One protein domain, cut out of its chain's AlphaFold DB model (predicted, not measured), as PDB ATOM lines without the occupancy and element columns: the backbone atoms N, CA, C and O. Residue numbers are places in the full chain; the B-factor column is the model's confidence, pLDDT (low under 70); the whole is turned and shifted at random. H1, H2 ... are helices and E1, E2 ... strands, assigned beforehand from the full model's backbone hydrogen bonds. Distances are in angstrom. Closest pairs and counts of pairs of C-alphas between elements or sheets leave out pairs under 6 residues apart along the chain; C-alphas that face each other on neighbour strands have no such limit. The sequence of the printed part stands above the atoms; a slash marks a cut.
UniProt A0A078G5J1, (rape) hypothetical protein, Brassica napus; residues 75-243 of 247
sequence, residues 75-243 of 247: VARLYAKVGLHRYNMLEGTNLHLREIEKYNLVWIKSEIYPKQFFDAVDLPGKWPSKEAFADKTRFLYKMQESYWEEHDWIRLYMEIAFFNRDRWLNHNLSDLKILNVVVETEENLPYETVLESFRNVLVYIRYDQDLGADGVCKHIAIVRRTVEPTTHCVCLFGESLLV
ATOM      1  N   VAL A  75     -35.549 -16.863   5.579       79.94
ATOM      2  CA  VAL A  75     -36.691 -16.564   6.455       79.94
ATOM      3  C   VAL A  75     -36.370 -16.711   7.954       79.94
ATOM      4  O   VAL A  75     -36.748 -15.837   8.728       79.94
ATOM      5  N   ALA A  76     -35.598 -17.721   8.383       81.31
ATOM      6  CA  ALA A  76     -35.168 -17.825   9.786       81.31
ATOM      7  C   ALA A  76     -34.243 -16.662  10.162       81.31
ATOM      8  O   ALA A  76     -34.356 -16.107  11.255       81.31
ATOM      9  N   ARG A  77     -33.359 -16.260   9.243       85.69
ATOM     10  CA  ARG A  77     -32.472 -15.108   9.432       85.69
ATOM     11  C   ARG A  77     -33.240 -13.796   9.551       85.69
ATOM     12  O   ARG A  77     -32.947 -13.014  10.452       85.69
ATOM     13  N   LEU A  78     -34.226 -13.563   8.686       86.69
ATOM     14  CA  LEU A  78     -35.090 -12.383   8.756       86.69
ATOM     15  C   LEU A  78     -35.877 -12.357  10.073       86.69
ATOM     16  O   LEU A  78     -35.891 -11.333  10.747       86.69
ATOM     17  N   TYR A  79     -36.442 -13.487  10.504       83.88
ATOM     18  CA  TYR A  79     -37.174 -13.567  11.773       83.88
ATOM     19  C   TYR A  79     -36.281 -13.358  12.997       83.88
ATOM     20  O   TYR A  79     -36.675 -12.650  13.922       83.88
ATOM     21  N   ALA A  80     -35.056 -13.887  12.992       84.44
ATOM     22  CA  ALA A  80     -34.086 -13.601  14.045       84.44
ATOM     23  C   ALA A  80     -33.755 -12.101  14.117       84.44
ATOM     24  O   ALA A  80     -33.723 -11.539  15.211       84.44
ATOM     25  N   LYS A  81     -33.576 -11.432  12.966       91.25
ATOM     26  CA  LYS A  81     -33.378  -9.975  12.911       91.25
ATOM     27  C   LYS A  81     -34.597  -9.201  13.431       91.25
ATOM     28  O   LYS A  81     -34.404  -8.227  14.145       91.25
ATOM     29  N   VAL A  82     -35.831  -9.628  13.140       88.69
ATOM     30  CA  VAL A  82     -37.050  -8.994  13.697       88.69
ATOM     31  C   VAL A  82     -37.110  -9.150  15.215       88.69
ATOM     32  O   VAL A  82     -37.398  -8.187  15.926       88.69
ATOM     33  N   GLY A  83     -36.799 -10.345  15.723       85.50
ATOM     34  CA  GLY A  83     -36.744 -10.596  17.160       85.50
ATOM     35  C   GLY A  83     -35.716  -9.710  17.865       85.50
ATOM     36  O   GLY A  83     -36.017  -9.093  18.889       85.50
ATOM     37  N   LEU A  84     -34.528  -9.600  17.266       88.00
ATOM     38  CA  LEU A  84     -33.445  -8.744  17.741       88.00
ATOM     39  C   LEU A  84     -33.810  -7.259  17.678       88.00
ATOM     40  O   LEU A  84     -33.564  -6.540  18.637       88.00
ATOM     41  N   HIS A  85     -34.452  -6.819  16.595       89.88
ATOM     42  CA  HIS A  85     -34.964  -5.456  16.441       89.88
ATOM     43  C   HIS A  85     -35.909  -5.082  17.583       89.88
ATOM     44  O   HIS A  85     -35.692  -4.080  18.258       89.88
ATOM     45  N   ARG A  86     -36.910  -5.920  17.884       88.44
ATOM     46  CA  ARG A  86     -37.790  -5.670  19.038       88.44
ATOM     47  C   ARG A  86     -37.008  -5.574  20.342       88.44
ATOM     48  O   ARG A  86     -37.304  -4.698  21.143       88.44
ATOM     49  N   TYR A  87     -36.061  -6.481  20.578       86.00
ATOM     50  CA  TYR A  87     -35.258  -6.444  21.798       86.00
ATOM     51  C   TYR A  87     -34.449  -5.144  21.899       86.00
ATOM     52  O   TYR A  87     -34.522  -4.462  22.916       86.00
ATOM     53  N   ASN A  88     -33.754  -4.762  20.826       87.69
ATOM     54  CA  ASN A  88     -32.980  -3.524  20.744       87.69
ATOM     55  C   ASN A  88     -33.845  -2.293  21.037       87.69
ATOM     56  O   ASN A  88     -33.454  -1.456  21.844       87.69
ATOM     57  N   MET A  89     -35.045  -2.223  20.455       88.12
ATOM     58  CA  MET A  89     -35.975  -1.107  20.654       88.12
ATOM     59  C   MET A  89     -36.564  -1.051  22.072       88.12
ATOM     60  O   MET A  89     -36.805   0.037  22.584       88.12
ATOM     61  N   LEU A  90     -36.822  -2.201  22.706       86.06
ATOM     62  CA  LEU A  90     -37.375  -2.254  24.065       86.06
ATOM     63  C   LEU A  90     -36.324  -1.967  25.140       86.06
ATOM     64  O   LEU A  90     -36.618  -1.279  26.113       86.06
ATOM     65  N   GLU A  91     -35.113  -2.488  24.963       86.75
ATOM     66  CA  GLU A  91     -34.041  -2.402  25.959       86.75
ATOM     67  C   GLU A  91     -33.050  -1.260  25.681       86.75
ATOM     68  O   GLU A  91     -32.127  -1.040  26.463       86.75
ATOM     69  N   GLY A  92     -33.200  -0.539  24.564       86.38
ATOM     70  CA  GLY A  92     -32.275   0.523  24.153       86.38
ATOM     71  C   GLY A  92     -30.867  -0.002  23.853       86.38
ATOM     72  O   GLY A  92     -29.873   0.631  24.208       86.38
ATOM     73  N   THR A  93     -30.770  -1.188  23.249       88.19
ATOM     74  CA  THR A  93     -29.493  -1.832  22.906       88.19
ATOM     75  C   THR A  93     -29.226  -1.788  21.400       88.19
ATOM     76  O   THR A  93     -30.114  -1.484  20.611       88.19
ATOM     77  N   ASN A  94     -27.989  -2.082  20.992       85.94
ATOM     78  CA  ASN A  94     -27.587  -2.140  19.583       85.94
ATOM     79  C   ASN A  94     -26.904  -3.479  19.256       85.94
ATOM     80  O   ASN A  94     -25.735  -3.552  18.861       85.94
ATOM     81  N   LEU A  95     -27.606  -4.576  19.540       87.38
ATOM     82  CA  LEU A  95     -27.106  -5.918  19.270       87.38
ATOM     83  C   LEU A  95     -27.253  -6.256  17.786       87.38
ATOM     84  O   LEU A  95     -28.256  -5.923  17.159       87.38
ATOM     85  N   HIS A  96     -26.276  -6.988  17.255       86.25
ATOM     86  CA  HIS A  96     -26.246  -7.416  15.860       86.25
ATOM     87  C   HIS A  96     -26.289  -8.942  15.770       86.25
ATOM     88  O   HIS A  96     -25.647  -9.648  16.552       86.25
ATOM     89  N   LEU A  97     -27.044  -9.462  14.800       85.56
ATOM     90  CA  LEU A  97     -27.137 -10.900  14.574       85.56
ATOM     91  C   LEU A  97     -25.815 -11.411  13.993       85.56
ATOM     92  O   LEU A  97     -25.466 -11.081  12.864       85.56
ATOM     93  N   ARG A  98     -25.102 -12.243  14.757       84.81
ATOM     94  CA  ARG A  98     -23.843 -12.857  14.314       84.81
ATOM     95  C   ARG A  98     -24.072 -14.153  13.543       84.81
ATOM     96  O   ARG A  98     -23.615 -14.292  12.417       84.81
ATOM     97  N   GLU A  99     -24.754 -15.103  14.169       80.38
ATOM     98  CA  GLU A  99     -24.995 -16.435  13.623       80.38
ATOM     99  C   GLU A  99     -26.245 -17.033  14.272       80.38
ATOM    100  O   GLU A  99     -26.580 -16.709  15.414       80.38
ATOM    101  N   ILE A 100     -26.937 -17.905  13.541       78.56
ATOM    102  CA  ILE A 100     -28.036 -18.708  14.078       78.56
ATOM    103  C   ILE A 100     -27.498 -20.108  14.344       78.56
ATOM    104  O   ILE A 100     -27.353 -20.905  13.422       78.56
ATOM    105  N   GLU A 101     -27.237 -20.415  15.614       76.25
ATOM    106  CA  GLU A 101     -26.748 -21.741  16.018       76.25
ATOM    107  C   GLU A 101     -27.822 -22.824  15.844       76.25
ATOM    108  O   GLU A 101     -27.542 -23.964  15.470       76.25
ATOM    109  N   LYS A 102     -29.075 -22.473  16.152       73.00
ATOM    110  CA  LYS A 102     -30.222 -23.377  16.109       73.00
ATOM    111  C   LYS A 102     -31.520 -22.587  16.020       73.00
ATOM    112  O   LYS A 102     -31.670 -21.551  16.655       73.00
ATOM    113  N   TYR A 103     -32.495 -23.137  15.309       69.12
ATOM    114  CA  TYR A 103     -33.882 -22.688  15.348       69.12
ATOM    115  C   TYR A 103     -34.803 -23.908  15.457       69.12
ATOM    116  O   TYR A 103     -34.475 -24.994  14.975       69.12
ATOM    117  N   ASN A 104     -35.934 -23.744  16.141       59.31
ATOM    118  CA  ASN A 104     -36.965 -24.772  16.264       59.31
ATOM    119  C   ASN A 104     -38.228 -24.294  15.565       59.31
ATOM    120  O   ASN A 104     -38.520 -23.101  15.540       59.31
ATOM    121  N   LEU A 105     -38.989 -25.245  15.042       57.44
ATOM    122  CA  LEU A 105     -40.213 -24.978  14.312       57.44
ATOM    123  C   LEU A 105     -41.298 -25.883  14.847       57.44
ATOM    124  O   LEU A 105     -41.081 -27.080  15.046       57.44
ATOM    125  N   VAL A 106     -42.449 -25.287  15.114       52.19
ATOM    126  CA  VAL A 106     -43.574 -25.980  15.719       52.19
ATOM    127  C   VAL A 106     -44.746 -25.875  14.765       52.19
ATOM    128  O   VAL A 106     -45.162 -24.782  14.394       52.19
ATOM    129  N   TRP A 107     -45.283 -27.028  14.381       45.09
ATOM    130  CA  TRP A 107     -46.543 -27.120  13.658       45.09
ATOM    131  C   TRP A 107     -47.672 -26.926  14.661       45.09
ATOM    132  O   TRP A 107     -48.155 -27.886  15.265       45.09
ATOM    133  N   ILE A 108     -48.047 -25.675  14.903       44.97
ATOM    134  CA  ILE A 108     -49.200 -25.372  15.745       44.97
ATOM    135  C   ILE A 108     -50.433 -25.465  14.844       44.97
ATOM    136  O   ILE A 108     -50.511 -24.808  13.810       44.97
ATOM    137  N   LYS A 109     -51.392 -26.326  15.202       41.69
ATOM    138  CA  LYS A 109     -52.713 -26.291  14.566       41.69
ATOM    139  C   LYS A 109     -53.350 -24.944  14.899       41.69
ATOM    140  O   LYS A 109     -53.299 -24.535  16.055       41.69
ATOM    141  N   SER A 110     -53.978 -24.307  13.911       42.88
ATOM    142  CA  SER A 110     -54.574 -22.964  14.014       42.88
ATOM    143  C   SER A 110     -55.537 -22.758  15.200       42.88
ATOM    144  O   SER A 110     -55.840 -21.634  15.573       42.88
ATOM    145  N   GLU A 111     -55.985 -23.829  15.843       40.53
ATOM    146  CA  GLU A 111     -56.927 -23.818  16.961       40.53
ATOM    147  C   GLU A 111     -56.275 -23.549  18.340       40.53
ATOM    148  O   GLU A 111     -56.992 -23.438  19.331       40.53
ATOM    149  N   ILE A 112     -54.937 -23.452  18.442       43.09
ATOM    150  CA  ILE A 112     -54.190 -23.278  19.714       43.09
ATOM    151  C   ILE A 112     -53.366 -21.977  19.730       43.09
ATOM    152  O   ILE A 112     -52.296 -21.914  20.341       43.09
ATOM    153  N   TYR A 113     -53.809 -20.926  19.041       46.44
ATOM    154  CA  TYR A 113     -53.125 -19.642  19.164       46.44
ATOM    155  C   TYR A 113     -53.476 -18.967  20.505       46.44
ATOM    156  O   TYR A 113     -54.652 -18.920  20.882       46.44
ATOM    157  N   PRO A 114     -52.494 -18.412  21.249       43.72
ATOM    158  CA  PRO A 114     -52.806 -17.369  22.227       43.72
ATOM    159  C   PRO A 114     -53.569 -16.253  21.498       43.72
ATOM    160  O   PRO A 114     -53.344 -16.089  20.306       43.72
ATOM    161  N   LYS A 115     -54.478 -15.533  22.179       50.06
ATOM    162  CA  LYS A 115     -55.288 -14.431  21.605       50.06
ATOM    163  C   LYS A 115     -54.467 -13.663  20.556       50.06
ATOM    164  O   LYS A 115     -53.577 -12.913  20.948       50.06
ATOM    165  N   GLN A 116     -54.702 -13.940  19.271       58.59
ATOM    166  CA  GLN A 116     -53.798 -13.508  18.206       58.59
ATOM    167  C   GLN A 116     -53.823 -11.990  18.156       58.59
ATOM    168  O   GLN A 116     -54.889 -11.388  18.023       58.59
ATOM    169  N   PHE A 117     -52.657 -11.379  18.312       63.78
ATOM    170  CA  PHE A 117     -52.482  -9.978  17.984       63.78
ATOM    171  C   PHE A 117     -52.144  -9.927  16.496       63.78
ATOM    172  O   PHE A 117     -50.999 -10.150  16.111       63.78
ATOM    173  N   PHE A 118     -53.168  -9.718  15.671       66.75
ATOM    174  CA  PHE A 118     -53.048  -9.639  14.219       66.75
ATOM    175  C   PHE A 118     -53.583  -8.302  13.717       66.75
ATOM    176  O   PHE A 118     -54.509  -7.726  14.295       66.75
ATOM    177  N   ASP A 119     -52.991  -7.823  12.630       69.88
ATOM    178  CA  ASP A 119     -53.479  -6.674  11.885       69.88
ATOM    179  C   ASP A 119     -54.268  -7.167  10.669       69.88
ATOM    180  O   ASP A 119     -53.716  -7.845   9.810       69.88
ATOM    181  N   ALA A 120     -55.561  -6.847  10.618       72.88
ATOM    182  CA  ALA A 120     -56.443  -7.161   9.489       72.88
ATOM    183  C   ALA A 120     -56.911  -5.905   8.743       72.88
ATOM    184  O   ALA A 120     -57.913  -5.936   8.032       72.88
ATOM    185  N   VAL A 121     -56.240  -4.772   8.960       79.75
ATOM    186  CA  VAL A 121     -56.547  -3.534   8.249       79.75
ATOM    187  C   VAL A 121     -55.782  -3.517   6.931       79.75
ATOM    188  O   VAL A 121     -54.559  -3.653   6.916       79.75
ATOM    189  N   ASP A 122     -56.480  -3.254   5.831       85.88
ATOM    190  CA  ASP A 122     -55.865  -3.139   4.506       85.88
ATOM    191  C   ASP A 122     -54.724  -2.109   4.490       85.88
ATOM    192  O   ASP A 122     -54.813  -1.032   5.094       85.88
ATOM    193  N   LEU A 123     -53.634  -2.418   3.787       88.00
ATOM    194  CA  LEU A 123     -52.557  -1.461   3.537       88.00
ATOM    195  C   LEU A 123     -52.982  -0.436   2.477       88.00
ATOM    196  O   LEU A 123     -53.760  -0.748   1.573       88.00
ATOM    197  N   PRO A 124     -52.459   0.803   2.521       91.75
ATOM    198  CA  PRO A 124     -52.641   1.721   1.406       91.75
ATOM    199  C   PRO A 124     -52.009   1.150   0.136       91.75
ATOM    200  O   PRO A 124     -50.844   0.781   0.142       91.75
ATOM    201  N   GLY A 125     -52.740   1.147  -0.977       88.44
ATOM    202  CA  GLY A 125     -52.246   0.582  -2.240       88.44
ATOM    203  C   GLY A 125     -51.280   1.472  -3.037       88.44
ATOM    204  O   GLY A 125     -51.025   1.190  -4.204       88.44
ATOM    205  N   LYS A 126     -50.807   2.598  -2.481       93.19
ATOM    206  CA  LYS A 126     -49.943   3.552  -3.200       93.19
ATOM    207  C   LYS A 126     -49.084   4.408  -2.276       93.19
ATOM    208  O   LYS A 126     -49.407   4.607  -1.107       93.19
ATOM    209  N   TRP A 127     -48.031   4.982  -2.856       95.50
ATOM    210  CA  TRP A 127     -47.204   6.006  -2.218       95.50
ATOM    211  C   TRP A 127     -48.038   7.235  -1.802       95.50
ATOM    212  O   TRP A 127     -48.958   7.619  -2.536       95.50
ATOM    213  N   PRO A 128     -47.729   7.892  -0.668       95.81
ATOM    214  CA  PRO A 128     -48.443   9.089  -0.240       95.81
ATOM    215  C   PRO A 128     -48.317  10.225  -1.263       95.81
ATOM    216  O   PRO A 128     -47.220  10.608  -1.674       95.81
ATOM    217  N   SER A 129     -49.462  10.776  -1.669       95.69
ATOM    218  CA  SER A 129     -49.537  11.877  -2.629       95.69
ATOM    219  C   SER A 129     -49.265  13.230  -1.966       95.69
ATOM    220  O   SER A 129     -49.210  13.342  -0.743       95.69
ATOM    221  N   LYS A 130     -49.128  14.300  -2.758       95.00
ATOM    222  CA  LYS A 130     -48.923  15.658  -2.218       95.00
ATOM    223  C   LYS A 130     -50.075  16.101  -1.314       95.00
ATOM    224  O   LYS A 130     -49.844  16.804  -0.336       95.00
ATOM    225  N   GLU A 131     -51.290  15.658  -1.615       95.50
ATOM    226  CA  GLU A 131     -52.483  15.924  -0.812       95.50
ATOM    227  C   GLU A 131     -52.396  15.231   0.550       95.50
ATOM    228  O   GLU A 131     -52.779  15.833   1.546       95.50
ATOM    229  N   ALA A 132     -51.819  14.022   0.617       95.25
ATOM    230  CA  ALA A 132     -51.560  13.342   1.886       95.25
ATOM    231  C   ALA A 132     -50.619  14.154   2.785       95.25
ATOM    232  O   ALA A 132     -50.880  14.282   3.972       95.25
ATOM    233  N   PHE A 133     -49.564  14.754   2.222       94.94
ATOM    234  CA  PHE A 133     -48.649  15.629   2.971       94.94
ATOM    235  C   PHE A 133     -49.269  16.978   3.363       94.94
ATOM    236  O   PHE A 133     -48.811  17.610   4.311       94.94
ATOM    237  N   ALA A 134     -50.273  17.451   2.623       95.38
ATOM    238  CA  ALA A 134     -50.992  18.683   2.943       95.38
ATOM    239  C   ALA A 134     -52.091  18.473   4.002       95.38
ATOM    240  O   ALA A 134     -52.583  19.449   4.580       95.38
ATOM    241  N   ASP A 135     -52.482  17.222   4.250       95.25
ATOM    242  CA  ASP A 135     -53.496  16.852   5.227       95.25
ATOM    243  C   ASP A 135     -52.959  16.984   6.657       95.25
ATOM    244  O   ASP A 135     -52.098  16.232   7.101       95.25
ATOM    245  N   LYS A 136     -53.512  17.937   7.411       92.94
ATOM    246  CA  LYS A 136     -53.108  18.213   8.799       92.94
ATOM    247  C   LYS A 136     -53.553  17.141   9.799       92.94
ATOM    248  O   LYS A 136     -53.174  17.227  10.964       92.94
ATOM    249  N   THR A 137     -54.386  16.191   9.377       94.25
ATOM    250  CA  THR A 137     -54.832  15.063  10.206       94.25
ATOM    251  C   THR A 137     -53.909  13.852  10.101       94.25
ATOM    252  O   THR A 137     -54.033  12.933  10.905       94.25
ATOM    253  N   ARG A 138     -52.972  13.858   9.144       96.19
ATOM    254  CA  ARG A 138     -52.003  12.786   8.924       96.19
ATOM    255  C   ARG A 138     -50.593  13.286   9.200       96.19
ATOM    256  O   ARG A 138     -50.209  14.371   8.767       96.19
ATOM    257  N   PHE A 139     -49.794  12.478   9.883       96.81
ATOM    258  CA  PHE A 139     -48.434  12.852  10.262       96.81
ATOM    259  C   PHE A 139     -47.437  12.047   9.433       96.81
ATOM    260  O   PHE A 139     -47.072  10.931   9.794       96.81
ATOM    261  N   LEU A 140     -47.041  12.600   8.281       97.50
ATOM    262  CA  LEU A 140     -46.089  11.974   7.364       97.50
ATOM    263  C   LEU A 140     -44.726  12.657   7.423       97.50
ATOM    264  O   LEU A 140     -44.600  13.871   7.270       97.50
ATOM    265  N   TYR A 141     -43.692  11.838   7.539       97.25
ATOM    266  CA  TYR A 141     -42.315  12.257   7.726       97.25
ATOM    267  C   TYR A 141     -41.473  11.719   6.581       97.25
ATOM    268  O   TYR A 141     -41.239  10.514   6.473       97.25
ATOM    269  N   LYS A 142     -41.001  12.619   5.715       97.25
ATOM    270  CA  LYS A 142     -39.979  12.274   4.729       97.25
ATOM    271  C   LYS A 142     -38.637  12.180   5.447       97.25
ATOM    272  O   LYS A 142     -38.130  13.181   5.959       97.25
ATOM    273  N   MET A 143     -38.084  10.979   5.495       96.75
ATOM    274  CA  MET A 143     -36.826  10.748   6.190       96.75
ATOM    275  C   MET A 143     -35.649  11.296   5.373       96.75
ATOM    276  O   MET A 143     -35.767  11.502   4.164       96.75
ATOM    277  N   GLN A 144     -34.543  11.603   6.044       96.31
ATOM    278  CA  GLN A 144     -33.262  11.910   5.410       96.31
ATOM    279  C   GLN A 144     -32.423  10.639   5.300       96.31
ATOM    280  O   GLN A 144     -32.568   9.740   6.127       96.31
ATOM    281  N   GLU A 145     -31.537  10.590   4.305       95.75
ATOM    282  CA  GLU A 145     -30.749   9.393   3.999       95.75
ATOM    283  C   GLU A 145     -29.872   8.949   5.160       95.75
ATOM    284  O   GLU A 145     -30.039   7.835   5.650       95.75
ATOM    285  N   SER A 146     -29.079   9.871   5.707       94.38
ATOM    286  CA  SER A 146     -28.271   9.617   6.903       94.38
ATOM    287  C   SER A 146     -29.100   9.085   8.071       94.38
ATOM    288  O   SER A 146     -28.614   8.298   8.872       94.38
ATOM    289  N   TYR A 147     -30.369   9.492   8.161       93.06
ATOM    290  CA  TYR A 147     -31.218   9.132   9.279       93.06
ATOM    291  C   TYR A 147     -31.759   7.707   9.171       93.06
ATOM    292  O   TYR A 147     -31.730   6.971  10.153       93.06
ATOM    293  N   TRP A 148     -32.216   7.269   7.991       93.31
ATOM    294  CA  TRP A 148     -32.630   5.869   7.838       93.31
ATOM    295  C   TRP A 148     -31.441   4.907   7.746       93.31
ATOM    296  O   TRP A 148     -31.605   3.736   8.073       93.31
ATOM    297  N   GLU A 149     -30.262   5.368   7.317       92.00
ATOM    298  CA  GLU A 149     -29.034   4.559   7.294       92.00
ATOM    299  C   GLU A 149     -28.529   4.215   8.698       92.00
ATOM    300  O   GLU A 149     -27.982   3.137   8.900       92.00
ATOM    301  N   GLU A 150     -28.767   5.085   9.680       90.94
ATOM    302  CA  GLU A 150     -28.487   4.810  11.095       90.94
ATOM    303  C   GLU A 150     -29.500   3.833  11.729       90.94
ATOM    304  O   GLU A 150     -29.259   3.305  12.815       90.94
ATOM    305  N   HIS A 151     -30.628   3.566  11.057       91.81
ATOM    306  CA  HIS A 151     -31.732   2.747  11.560       91.81
ATOM    307  C   HIS A 151     -31.961   1.501  10.691       91.81
ATOM    308  O   HIS A 151     -32.888   1.431   9.877       91.81
ATOM    309  N   ASP A 152     -31.162   0.461  10.941       89.81
ATOM    310  CA  ASP A 152     -31.138  -0.811  10.196       89.81
ATOM    311  C   ASP A 152     -32.506  -1.487  10.001       89.81
ATOM    312  O   ASP A 152     -32.715  -2.261   9.058       89.81
ATOM    313  N   TRP A 153     -33.469  -1.214  10.882       93.56
ATOM    314  CA  TRP A 153     -34.794  -1.814  10.808       93.56
ATOM    315  C   TRP A 153     -35.589  -1.374   9.569       93.56
ATOM    316  O   TRP A 153     -36.427  -2.137   9.089       93.56
ATOM    317  N   ILE A 154     -35.297  -0.200   8.999       96.19
ATOM    318  CA  ILE A 154     -35.893   0.238   7.728       96.19
ATOM    319  C   ILE A 154     -35.502  -0.731   6.615       96.19
ATOM    320  O   ILE A 154     -36.357  -1.236   5.882       96.19
ATOM    321  N   ARG A 155     -34.207  -1.059   6.531       96.25
ATOM    322  CA  ARG A 155     -33.704  -2.044   5.574       96.25
ATOM    323  C   ARG A 155     -34.304  -3.421   5.832       96.25
ATOM    324  O   ARG A 155     -34.715  -4.082   4.884       96.25
ATOM    325  N   LEU A 156     -34.415  -3.835   7.093       94.69
ATOM    326  CA  LEU A 156     -35.050  -5.104   7.453       94.69
ATOM    327  C   LEU A 156     -36.492  -5.200   6.930       94.69
ATOM    328  O   LEU A 156     -36.875  -6.236   6.393       94.69
ATOM    329  N   TYR A 157     -37.294  -4.140   7.061       95.19
ATOM    330  CA  TYR A 157     -38.691  -4.156   6.609       95.19
ATOM    331  C   TYR A 157     -38.791  -4.253   5.086       95.19
ATOM    332  O   TYR A 157     -39.605  -5.022   4.578       95.19
ATOM    333  N   MET A 158     -37.920  -3.544   4.364       95.62
ATOM    334  CA  MET A 158     -37.782  -3.684   2.913       95.62
ATOM    335  C   MET A 158     -37.399  -5.118   2.518       95.62
ATOM    336  O   MET A 158     -38.046  -5.701   1.651       95.62
ATOM    337  N   GLU A 159     -36.383  -5.705   3.161       93.44
ATOM    338  CA  GLU A 159     -35.920  -7.075   2.886       93.44
ATOM    339  C   GLU A 159     -37.043  -8.104   3.092       93.44
ATOM    340  O   GLU A 159     -37.208  -9.013   2.278       93.44
ATOM    341  N   ILE A 160     -37.850  -7.945   4.148       89.62
ATOM    342  CA  ILE A 160     -39.011  -8.804   4.421       89.62
ATOM    343  C   ILE A 160     -40.083  -8.621   3.345       89.62
ATOM    344  O   ILE A 160     -40.559  -9.611   2.790       89.62
ATOM    345  N   ALA A 161     -40.456  -7.381   3.020       89.50
ATOM    346  CA  ALA A 161     -41.469  -7.103   2.003       89.50
ATOM    347  C   ALA A 161     -41.066  -7.660   0.627       89.50
ATOM    348  O   ALA A 161     -41.890  -8.270  -0.054       89.50
ATOM    349  N   PHE A 162     -39.792  -7.525   0.246       89.25
ATOM    350  CA  PHE A 162     -39.255  -8.084  -0.994       89.25
ATOM    351  C   PHE A 162     -39.262  -9.618  -0.995       89.25
ATOM    352  O   PHE A 162     -39.790 -10.230  -1.924       89.25
ATOM    353  N   PHE A 163     -38.745 -10.243   0.072       85.00
ATOM    354  CA  PHE A 163     -38.712 -11.703   0.227       85.00
ATOM    355  C   PHE A 163     -40.099 -12.340   0.055       85.00
ATOM    356  O   PHE A 163     -40.237 -13.433  -0.493       85.00
ATOM    357  N   ASN A 164     -41.137 -11.643   0.511       78.38
ATOM    358  CA  ASN A 164     -42.507 -12.133   0.487       78.38
ATOM    359  C   ASN A 164     -43.194 -12.108  -0.871       78.38
ATOM    360  O   ASN A 164     -44.203 -12.790  -1.027       78.38
ATOM    361  N   ARG A 165     -42.646 -11.391  -1.853       78.69
ATOM    362  CA  ARG A 165     -43.200 -11.374  -3.213       78.69
ATOM    363  C   ARG A 165     -43.144 -12.753  -3.859       78.69
ATOM    364  O   ARG A 165     -44.083 -13.149  -4.538       78.69
ATOM    365  N   ASP A 166     -42.047 -13.472  -3.634       72.62
ATOM    366  CA  ASP A 166     -41.871 -14.839  -4.115       72.62
ATOM    367  C   ASP A 166     -40.911 -15.614  -3.210       72.62
ATOM    368  O   ASP A 166     -39.704 -15.651  -3.428       72.62
ATOM    369  N   ARG A 167     -41.441 -16.276  -2.183       70.88
ATOM    370  CA  ARG A 167     -40.628 -17.011  -1.198       70.88
ATOM    371  C   ARG A 167     -39.864 -18.210  -1.770       70.88
ATOM    372  O   ARG A 167     -39.075 -18.814  -1.044       70.88
ATOM    373  N   TRP A 168     -40.121 -18.582  -3.023       66.69
ATOM    374  CA  TRP A 168     -39.498 -19.726  -3.682       66.69
ATOM    375  C   TRP A 168     -38.191 -19.357  -4.386       66.69
ATOM    376  O   TRP A 168     -37.394 -20.247  -4.690       66.69
ATOM    377  N   LEU A 169     -37.942 -18.066  -4.616       68.56
ATOM    378  CA  LEU A 169     -36.705 -17.586  -5.223       68.56
ATOM    379  C   LEU A 169     -35.576 -17.467  -4.197       68.56
ATOM    380  O   LEU A 169     -35.773 -17.102  -3.034       68.56
ATOM    381  N   ASN A 170     -34.352 -17.739  -4.652       72.19
ATOM    382  CA  ASN A 170     -33.155 -17.439  -3.879       72.19
ATOM    383  C   ASN A 170     -32.840 -15.943  -4.007       72.19
ATOM    384  O   ASN A 170     -32.145 -15.518  -4.928       72.19
ATOM    385  N   HIS A 171     -33.422 -15.147  -3.115       77.62
ATOM    386  CA  HIS A 171     -33.267 -13.696  -3.121       77.62
ATOM    387  C   HIS A 171     -31.859 -13.280  -2.723       77.62
ATOM    388  O   HIS A 171     -31.420 -13.543  -1.599       77.62
ATOM    389  N   ASN A 172     -31.190 -12.541  -3.603       85.62
ATOM    390  CA  ASN A 172     -30.003 -11.803  -3.223       85.62
ATOM    391  C   ASN A 172     -30.393 -10.420  -2.683       85.62
ATOM    392  O   ASN A 172     -30.732  -9.505  -3.425       85.62
ATOM    393  N   LEU A 173     -30.355 -10.269  -1.360       90.38
ATOM    394  CA  LEU A 173     -30.753  -9.021  -0.708       90.38
ATOM    395  C   LEU A 173     -29.710  -7.902  -0.857       90.38
ATOM    396  O   LEU A 173     -30.033  -6.751  -0.561       90.38
ATOM    397  N   SER A 174     -28.476  -8.201  -1.292       92.50
ATOM    398  CA  SER A 174     -27.455  -7.163  -1.524       92.50
ATOM    399  C   SER A 174     -27.805  -6.240  -2.682       92.50
ATOM    400  O   SER A 174     -27.349  -5.101  -2.698       92.50
ATOM    401  N   ASP A 175     -28.634  -6.716  -3.607       93.88
ATOM    402  CA  ASP A 175     -28.977  -6.009  -4.843       93.88
ATOM    403  C   ASP A 175     -30.059  -4.941  -4.605       93.88
ATOM    404  O   ASP A 175     -30.425  -4.198  -5.512       93.88
ATOM    405  N   LEU A 176     -30.572  -4.856  -3.371       95.56
ATOM    406  CA  LEU A 176     -31.604  -3.910  -2.966       95.56
ATOM    407  C   LEU A 176     -31.002  -2.602  -2.441       95.56
ATOM    408  O   LEU A 176     -30.266  -2.591  -1.441       95.56
ATOM    409  N   LYS A 177     -31.404  -1.491  -3.061       96.69
ATOM    410  CA  LYS A 177     -30.985  -0.132  -2.706       96.69
ATOM    411  C   LYS A 177     -32.181   0.748  -2.353       96.69
ATOM    412  O   LYS A 177     -33.032   1.017  -3.195       96.69
ATOM    413  N   ILE A 178     -32.207   1.257  -1.122       97.94
ATOM    414  CA  ILE A 178     -33.217   2.223  -0.667       97.94
ATOM    415  C   ILE A 178     -32.977   3.569  -1.359       97.94
ATOM    416  O   ILE A 178     -31.844   4.036  -1.436       97.94
ATOM    417  N   LEU A 179     -34.050   4.190  -1.849       97.19
ATOM    418  CA  LEU A 179     -34.024   5.511  -2.483       97.19
ATOM    419  C   LEU A 179     -34.734   6.568  -1.636       97.19
ATOM    420  O   LEU A 179     -34.259   7.692  -1.491       97.19
ATOM    421  N   ASN A 180     -35.908   6.228  -1.100       97.56
ATOM    422  CA  ASN A 180     -36.702   7.144  -0.291       97.56
ATOM    423  C   ASN A 180     -37.493   6.396   0.769       97.56
ATOM    424  O   ASN A 180     -38.031   5.319   0.518       97.56
ATOM    425  N   VAL A 181     -37.637   7.043   1.922       98.38
ATOM    426  CA  VAL A 181     -38.405   6.528   3.049       98.38
ATOM    427  C   VAL A 181     -39.381   7.599   3.516       98.38
ATOM    428  O   VAL A 181     -39.007   8.760   3.721       98.38
ATOM    429  N   VAL A 182     -40.637   7.203   3.683       98.31
ATOM    430  CA  VAL A 182     -41.661   7.994   4.363       98.31
ATOM    431  C   VAL A 182     -42.218   7.158   5.502       98.31
ATOM    432  O   VAL A 182     -42.551   5.994   5.309       98.31
ATOM    433  N   VAL A 183     -42.327   7.757   6.682       97.94
ATOM    434  CA  VAL A 183     -42.990   7.141   7.833       97.94
ATOM    435  C   VAL A 183     -44.238   7.939   8.149       97.94
ATOM    436  O   VAL A 183     -44.206   9.165   8.159       97.94
ATOM    437  N   GLU A 184     -45.333   7.243   8.391       97.62
ATOM    438  CA  GLU A 184     -46.594   7.797   8.845       97.62
ATOM    439  C   GLU A 184     -46.893   7.284  10.254       97.62
ATOM    440  O   GLU A 184     -46.755   6.090  10.541       97.62
ATOM    441  N   THR A 185     -47.267   8.204  11.140       96.56
ATOM    442  CA  THR A 185     -47.557   7.931  12.551       96.56
ATOM    443  C   THR A 185     -48.973   8.368  12.907       96.56
ATOM    444  O   THR A 185     -49.553   9.249  12.270       96.56
ATOM    445  N   GLU A 186     -49.537   7.753  13.946       93.38
ATOM    446  CA  GLU A 186     -50.869   8.100  14.465       93.38
ATOM    447  C   GLU A 186     -50.869   9.429  15.240       93.38
ATOM    448  O   GLU A 186     -51.888  10.112  15.328       93.38
ATOM    449  N   GLU A 187     -49.714   9.812  15.784       93.38
ATOM    450  CA  GLU A 187     -49.518  11.010  16.599       93.38
ATOM    451  C   GLU A 187     -48.474  11.931  15.964       93.38
ATOM    452  O   GLU A 187     -47.567  11.468  15.272       93.38
ATOM    453  N   ASN A 188     -48.566  13.233  16.240       95.00
ATOM    454  CA  ASN A 188     -47.548  14.195  15.830       95.00
ATOM    455  C   ASN A 188     -46.320  14.092  16.746       95.00
ATOM    456  O   ASN A 188     -46.337  14.577  17.880       95.00
ATOM    457  N   LEU A 189     -45.264  13.459  16.245       93.75
ATOM    458  CA  LEU A 189     -44.001  13.251  16.944       93.75
ATOM    459  C   LEU A 189     -42.917  14.251  16.495       93.75
ATOM    460  O   LEU A 189     -42.909  14.669  15.330       93.75
ATOM    461  N   PRO A 190     -41.957  14.597  17.377       94.69
ATOM    462  CA  PRO A 190     -40.696  15.208  16.966       94.69
ATOM    463  C   PRO A 190     -39.969  14.322  15.950       94.69
ATOM    464  O   PRO A 190     -39.919  13.101  16.125       94.69
ATOM    465  N   TYR A 191     -39.395  14.929  14.912       92.50
ATOM    466  CA  TYR A 191     -38.790  14.232  13.771       92.50
ATOM    467  C   TYR A 191     -37.741  13.191  14.194       92.50
ATOM    468  O   TYR A 191     -37.733  12.057  13.718       92.50
ATOM    469  N   GLU A 192     -36.915  13.564  15.165       90.19
ATOM    470  CA  GLU A 192     -35.808  12.787  15.720       90.19
ATOM    471  C   GLU A 192     -36.301  11.584  16.532       90.19
ATOM    472  O   GLU A 192     -35.560  10.657  16.790       90.19
ATOM    473  N   THR A 193     -37.575  11.536  16.911       91.25
ATOM    474  CA  THR A 193     -38.112  10.413  17.698       91.25
ATOM    475  C   THR A 193     -38.854   9.392  16.843       91.25
ATOM    476  O   THR A 193     -39.166   8.300  17.317       91.25
ATOM    477  N   VAL A 194     -39.143   9.715  15.574       93.62
ATOM    478  CA  VAL A 194     -39.999   8.880  14.718       93.62
ATOM    479  C   VAL A 194     -39.402   7.485  14.541       93.62
ATOM    480  O   VAL A 194     -40.111   6.494  14.734       93.62
ATOM    481  N   LEU A 195     -38.103   7.400  14.231       92.06
ATOM    482  CA  LEU A 195     -37.429   6.121  13.988       92.06
ATOM    483  C   LEU A 195     -36.987   5.388  15.263       92.06
ATOM    484  O   LEU A 195     -36.849   4.163  15.239       92.06
ATOM    485  N   GLU A 196     -36.840   6.115  16.370       89.81
ATOM    486  CA  GLU A 196     -36.489   5.581  17.693       89.81
ATOM    487  C   GLU A 196     -37.712   5.014  18.432       89.81
ATOM    488  O   GLU A 196     -37.599   4.193  19.343       89.81
ATOM    489  N   SER A 197     -38.919   5.439  18.048       84.31
ATOM    490  CA  SER A 197     -40.137   5.049  18.746       84.31
ATOM    491  C   SER A 197     -40.541   3.599  18.457       84.31
ATOM    492  O   SER A 197     -40.720   3.174  17.308       84.31
ATOM    493  N   PHE A 198     -40.756   2.815  19.516       88.81
ATOM    494  CA  PHE A 198     -41.308   1.464  19.414       88.81
ATOM    495  C   PHE A 198     -42.842   1.480  19.448       88.81
ATOM    496  O   PHE A 198     -43.474   1.095  20.430       88.81
ATOM    497  N   ARG A 199     -43.438   2.015  18.378       91.00
ATOM    498  CA  ARG A 199     -44.878   2.303  18.263       91.00
ATOM    499  C   ARG A 199     -45.461   1.818  16.939       91.00
ATOM    500  O   ARG A 199     -44.714   1.402  16.046       91.00
ATOM    501  N   ASN A 200     -46.780   1.933  16.810       93.38
ATOM    502  CA  ASN A 200     -47.462   1.778  15.532       93.38
ATOM    503  C   ASN A 200     -46.900   2.771  14.515       93.38
ATOM    504  O   ASN A 200     -46.829   3.970  14.787       93.38
ATOM    505  N   VAL A 201     -46.476   2.262  13.364       95.75
ATOM    506  CA  VAL A 201     -45.978   3.080  12.254       95.75
ATOM    507  C   VAL A 201     -46.351   2.430  10.935       95.75
ATOM    508  O   VAL A 201     -46.365   1.203  10.815       95.75
ATOM    509  N   LEU A 202     -46.598   3.255   9.927       97.19
ATOM    510  CA  LEU A 202     -46.727   2.822   8.545       97.19
ATOM    511  C   LEU A 202     -45.544   3.360   7.745       97.19
ATOM    512  O   LEU A 202     -45.266   4.554   7.754       97.19
ATOM    513  N   VAL A 203     -44.820   2.470   7.079       97.75
ATOM    514  CA  VAL A 203     -43.537   2.781   6.451       97.75
ATOM    515  C   VAL A 203     -43.635   2.520   4.961       97.75
ATOM    516  O   VAL A 203     -43.948   1.413   4.535       97.75
ATOM    517  N   TYR A 204     -43.336   3.546   4.175       98.19
ATOM    518  CA  TYR A 204     -43.264   3.490   2.724       98.19
ATOM    519  C   TYR A 204     -41.794   3.575   2.321       98.19
ATOM    520  O   TYR A 204     -41.106   4.541   2.660       98.19
ATOM    521  N   ILE A 205     -41.308   2.575   1.595       98.25
ATOM    522  CA  ILE A 205     -39.907   2.466   1.185       98.25
ATOM    523  C   ILE A 205     -39.869   2.313  -0.327       98.25
ATOM    524  O   ILE A 205     -40.320   1.304  -0.859       98.25
ATOM    525  N   ARG A 206     -39.328   3.308  -1.028       97.81
ATOM    526  CA  ARG A 206     -39.024   3.200  -2.456       97.81
ATOM    527  C   ARG A 206     -37.614   2.654  -2.585       97.81
ATOM    528  O   ARG A 206     -36.695   3.207  -1.977       97.81
ATOM    529  N   TYR A 207     -37.454   1.579  -3.341       97.25
ATOM    530  CA  TYR A 207     -36.172   0.912  -3.498       97.25
ATOM    531  C   TYR A 207     -36.029   0.307  -4.888       97.25
ATOM    532  O   TYR A 207     -37.010  -0.039  -5.544       97.25
ATOM    533  N   ASP A 208     -34.783   0.167  -5.299       96.38
ATOM    534  CA  ASP A 208     -34.389  -0.438  -6.557       96.38
ATOM    535  C   ASP A 208     -33.797  -1.822  -6.297       96.38
ATOM    536  O   ASP A 208     -33.132  -2.043  -5.283       96.38
ATOM    537  N   GLN A 209     -34.035  -2.740  -7.227       95.00
ATOM    538  CA  GLN A 209     -33.358  -4.026  -7.323       95.00
ATOM    539  C   GLN A 209     -32.446  -4.000  -8.549       95.00
ATOM    540  O   GLN A 209     -32.936  -3.879  -9.674       95.00
ATOM    541  N   ASP A 210     -31.142  -4.144  -8.333       94.12
ATOM    542  CA  ASP A 210     -30.166  -4.323  -9.406       94.12
ATOM    543  C   ASP A 210     -30.338  -5.707 -10.056       94.12
ATOM    544  O   ASP A 210     -30.330  -6.735  -9.378       94.12
ATOM    545  N   LEU A 211     -30.538  -5.733 -11.373       91.31
ATOM    546  CA  LEU A 211     -30.633  -6.947 -12.190       91.31
ATOM    547  C   LEU A 211     -29.390  -7.128 -13.081       91.31
ATOM    548  O   LEU A 211     -29.380  -7.942 -14.006       91.31
ATOM    549  N   GLY A 212     -28.324  -6.365 -12.828       91.00
ATOM    550  CA  GLY A 212     -27.093  -6.391 -13.600       91.00
ATOM    551  C   GLY A 212     -27.311  -5.894 -15.027       91.00
ATOM    552  O   GLY A 212     -27.694  -4.748 -15.259       91.00
ATOM    553  N   ALA A 213     -27.044  -6.753 -16.013       89.81
ATOM    554  CA  ALA A 213     -27.168  -6.394 -17.428       89.81
ATOM    555  C   ALA A 213     -28.615  -6.079 -17.849       89.81
ATOM    556  O   ALA A 213     -28.815  -5.334 -18.809       89.81
ATOM    557  N   ASP A 214     -29.600  -6.599 -17.113       88.81
ATOM    558  CA  ASP A 214     -31.025  -6.402 -17.388       88.81
ATOM    559  C   ASP A 214     -31.572  -5.088 -16.792       88.81
ATOM    560  O   ASP A 214     -32.756  -4.777 -16.928       88.81
ATOM    561  N   GLY A 215     -30.706  -4.281 -16.167       91.69
ATOM    562  CA  GLY A 215     -31.037  -2.963 -15.638       91.69
ATOM    563  C   GLY A 215     -31.504  -3.003 -14.187       91.69
ATOM    564  O   GLY A 215     -30.935  -3.707 -13.359       91.69
ATOM    565  N   VAL A 216     -32.515  -2.197 -13.864       94.06
ATOM    566  CA  VAL A 216     -33.000  -2.009 -12.492       94.06
ATOM    567  C   VAL A 216     -34.511  -2.182 -12.452       94.06
ATOM    568  O   VAL A 216     -35.229  -1.589 -13.254       94.06
ATOM    569  N   CYS A 217     -35.000  -2.962 -11.490       93.00
ATOM    570  CA  CYS A 217     -36.425  -3.092 -11.212       93.00
ATOM    571  C   CYS A 217     -36.811  -2.197 -10.030       93.00
ATOM    572  O   CYS A 217     -36.220  -2.298  -8.956       93.00
ATOM    573  N   LYS A 218     -37.795  -1.318 -10.231       95.69
ATOM    574  CA  LYS A 218     -38.226  -0.323  -9.241       95.69
ATOM    575  C   LYS A 218     -39.374  -0.863  -8.392       95.69
ATOM    576  O   LYS A 218     -40.373  -1.354  -8.926       95.69
ATOM    577  N   HIS A 219     -39.279  -0.693  -7.079       94.88
ATOM    578  CA  HIS A 219     -40.244  -1.215  -6.114       94.88
ATOM    579  C   HIS A 219     -40.674  -0.168  -5.089       94.88
ATOM    580  O   HIS A 219     -39.954   0.786  -4.775       94.88
ATOM    581  N   ILE A 220     -41.853  -0.394  -4.514       96.00
ATOM    582  CA  ILE A 220     -42.320   0.261  -3.294       96.00
ATOM    583  C   ILE A 220     -42.737  -0.822  -2.306       96.00
ATOM    584  O   ILE A 220     -43.642  -1.598  -2.595       96.00
ATOM    585  N   ALA A 221     -42.114  -0.846  -1.132       95.62
ATOM    586  CA  ALA A 221     -42.606  -1.597   0.014       95.62
ATOM    587  C   ALA A 221     -43.485  -0.695   0.887       95.62
ATOM    588  O   ALA A 221     -43.118   0.447   1.171       95.62
ATOM    589  N   ILE A 222     -44.625  -1.219   1.324       95.25
ATOM    590  CA  ILE A 222     -45.526  -0.571   2.279       95.25
ATOM    591  C   ILE A 222     -45.678  -1.539   3.441       95.25
ATOM    592  O   ILE A 222     -46.185  -2.640   3.256       95.25
ATOM    593  N   VAL A 223     -45.182  -1.157   4.615       94.19
ATOM    594  CA  VAL A 223     -45.105  -2.034   5.788       94.19
ATOM    595  C   VAL A 223     -45.705  -1.327   6.992       94.19
ATOM    596  O   VAL A 223     -45.197  -0.294   7.431       94.19
ATOM    597  N   ARG A 224     -46.770  -1.894   7.554       92.88
ATOM    598  CA  ARG A 224     -47.321  -1.492   8.844       92.88
ATOM    599  C   ARG A 224     -46.682  -2.316   9.949       92.88
ATOM    600  O   ARG A 224     -46.697  -3.544   9.917       92.88
ATOM    601  N   ARG A 225     -46.141  -1.628  10.951       92.38
ATOM    602  CA  ARG A 225     -45.842  -2.212  12.256       92.38
ATOM    603  C   ARG A 225     -46.977  -1.853  13.198       92.38
ATOM    604  O   ARG A 225     -47.226  -0.667  13.404       92.38
ATOM    605  N   THR A 226     -47.567  -2.851  13.836       87.88
ATOM    606  CA  THR A 226     -48.453  -2.670  14.987       87.88
ATOM    607  C   THR A 226     -47.800  -3.274  16.227       87.88
ATOM    608  O   THR A 226     -47.122  -4.303  16.158       87.88
ATOM    609  N   VAL A 227     -47.927  -2.588  17.362       86.06
ATOM    610  CA  VAL A 227     -47.321  -2.984  18.637       86.06
ATOM    611  C   VAL A 227     -48.412  -3.092  19.690       86.06
ATOM    612  O   VAL A 227     -49.071  -2.107  20.013       86.06
ATOM    613  N   GLU A 228     -48.576  -4.283  20.258       82.00
ATOM    614  CA  GLU A 228     -49.556  -4.516  21.315       82.00
ATOM    615  C   GLU A 228     -49.132  -3.778  22.598       82.00
ATOM    616  O   GLU A 228     -48.049  -4.064  23.126       82.00
ATOM    617  N   PRO A 229     -49.957  -2.870  23.157       79.69
ATOM    618  CA  PRO A 229     -49.548  -2.018  24.273       79.69
ATOM    619  C   PRO A 229     -49.089  -2.769  25.526       79.69
ATOM    620  O   PRO A 229     -48.236  -2.274  26.259       79.69
ATOM    621  N   THR A 230     -49.643  -3.961  25.785       76.56
ATOM    622  CA  THR A 230     -49.375  -4.704  27.029       76.56
ATOM    623  C   THR A 230     -48.213  -5.686  26.898       76.56
ATOM    624  O   THR A 230     -47.372  -5.815  27.788       76.56
ATOM    625  N   THR A 231     -48.186  -6.460  25.814       76.62
ATOM    626  CA  THR A 231     -47.185  -7.520  25.622       76.62
ATOM    627  C   THR A 231     -45.960  -7.027  24.863       76.62
ATOM    628  O   THR A 231     -44.912  -7.687  24.897       76.62
ATOM    629  N   HIS A 232     -46.097  -5.884  24.185       79.62
ATOM    630  CA  HIS A 232     -45.175  -5.385  23.176       79.62
ATOM    631  C   HIS A 232     -44.949  -6.391  22.046       79.62
ATOM    632  O   HIS A 232     -43.885  -6.391  21.432       79.62
ATOM    633  N   CYS A 233     -45.905  -7.295  21.805       77.31
ATOM    634  CA  CYS A 233     -45.892  -8.137  20.614       77.31
ATOM    635  C   CYS A 233     -45.940  -7.237  19.380       77.31
ATOM    636  O   CYS A 233     -46.622  -6.215  19.378       77.31
ATOM    637  N   VAL A 234     -45.183  -7.616  18.356       81.81
ATOM    638  CA  VAL A 234     -45.107  -6.881  17.096       81.81
ATOM    639  C   VAL A 234     -45.757  -7.720  16.021       81.81
ATOM    640  O   VAL A 234     -45.378  -8.878  15.863       81.81
ATOM    641  N   CYS A 235     -46.663  -7.107  15.270       81.88
ATOM    642  CA  CYS A 235     -47.120  -7.617  13.989       81.88
ATOM    643  C   CYS A 235     -46.556  -6.707  12.887       81.88
ATOM    644  O   CYS A 235     -46.546  -5.478  13.012       81.88
ATOM    645  N   LEU A 236     -46.006  -7.328  11.843       85.31
ATOM    646  CA  LEU A 236     -45.540  -6.652  10.637       85.31
ATOM    647  C   LEU A 236     -46.396  -7.136   9.478       85.31
ATOM    648  O   LEU A 236     -46.268  -8.290   9.076       85.31
ATOM    649  N   PHE A 237     -47.219  -6.246   8.940       82.12
ATOM    650  CA  PHE A 237     -48.015  -6.509   7.755       82.12
ATOM    651  C   PHE A 237     -47.477  -5.667   6.605       82.12
ATOM    652  O   PHE A 237     -47.328  -4.453   6.746       82.12
ATOM    653  N   GLY A 238     -47.114  -6.286   5.485       84.69
ATOM    654  CA  GLY A 238     -46.452  -5.552   4.417       84.69
ATOM    655  C   GLY A 238     -46.571  -6.183   3.045       84.69
ATOM    656  O   GLY A 238     -46.576  -7.404   2.899       84.69
ATOM    657  N   GLU A 239     -46.580  -5.313   2.044       84.06
ATOM    658  CA  GLU A 239     -46.631  -5.652   0.628       84.06
ATOM    659  C   GLU A 239     -45.504  -4.953  -0.128       84.06
ATOM    660  O   GLU A 239     -44.987  -3.916   0.299       84.06
ATOM    661  N   SER A 240     -45.134  -5.510  -1.281       87.62
ATOM    662  CA  SER A 240     -44.195  -4.872  -2.193       87.62
ATOM    663  C   SER A 240     -44.747  -4.822  -3.611       87.62
ATOM    664  O   SER A 240     -44.980  -5.847  -4.254       87.62
ATOM    665  N   LEU A 241     -44.880  -3.599  -4.108       89.75
ATOM    666  CA  LEU A 241     -45.479  -3.238  -5.383       89.75
ATOM    667  C   LEU A 241     -44.389  -2.877  -6.396       89.75
ATOM    668  O   LEU A 241     -43.360  -2.308  -6.031       89.75
ATOM    669  N   LEU A 242     -44.626  -3.181  -7.672       91.50
ATOM    670  CA  LEU A 242     -43.785  -2.705  -8.773       91.50
ATOM    671  C   LEU A 242     -44.125  -1.253  -9.094       91.50
ATOM    672  O   LEU A 242     -45.302  -0.890  -9.150       91.50
ATOM    673  N   VAL A 243     -43.104  -0.445  -9.367       89.19
ATOM    674  CA  VAL A 243     -43.294   0.898  -9.917       89.19
ATOM    675  C   VAL A 243     -43.169   0.821 -11.437       89.19
ATOM    676  O   VAL A 243     -42.120   0.398 -11.922       89.19
TER     677      VAL A 243
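What this domain is: This is residues 75 to 243 of the 247 residues of the protein "(rape) hypothetical protein" of Brassica napus (UniProt A0A078G5J1). A twisted sheet of five strands curls round one helix, H4, and part of H1 packs on that helix. A long link runs from H1 to H2, its residues 106 to 115 sticking out. The 169 printed residues include four named helices and five named strands, in the order H1 H2 E1 H3 H4 E2 E3 E4 E5; the sheet's order is E1 E2 E3 E4 E5, all antiparallel. The class is mixed, with under half of the residues in named elements; the whole is compact, with a radius of gyration of the C-alphas of 16.7 A and spans of 47 by 46 by 33 A.

How they stand to each other: H1, residues 75 to 91, touches H4, residues 153 to 163, with residues 78 to 85 alone, at a shallow tilt of 22 degrees, opposite ways; their closest C-alphas, of His 85 and Trp 153, are 6.7 A apart. H1, H2 (residues 130 to 134) and H3 (residues 145 to 149) only graze the sheet. Edge strand E1, residues 139 to 142, is antiparallel to E2, residues 176 to 185, with N 141 and O 183 2.8 A apart, within hydrogen-bond range. E2, E3 (residues 201 to 210), E4 (residues 216 to 227) and E5 (residues 234 to 242) form a meander, each strand the antiparallel neighbour of the one before; N 182 and O 204, 2.9 A, N 205 and O 221, 2.8 A, and N 224 and O 237, 2.7 A, are within hydrogen-bond range. H4 is on one face of the sheet, in two layers, a helix layer and a sheet layer; its closest C-alphas to E5, of Ala 161 and Ser 240, are 5.5 A apart. In H1, H2, H3 and H4 every O i to N i+4 pair is within hydrogen-bond range.

Where its parts are: H1 begins at C-alpha 75, (-36.691, -16.564, 6.455), and is 24.2 A long. H4 is 15.0 A long, E2 25.2 A, E3 27.8 A and E4 34.3 A; E2 bends by 68 degrees at residue 179. E5, 26.2 A, ends at C-alpha 242, (-43.785, -2.705, -8.773).

The domain as a whole: The two C-alphas farthest apart, of Ala 213 and Thr 230, are 49.7 A apart. The printed part has no cut; the links H1 to H2, H4 to E2 and E2 to E3 are long. The model's pLDDT is under 70 at residues 103 to 119 and 168 to 169.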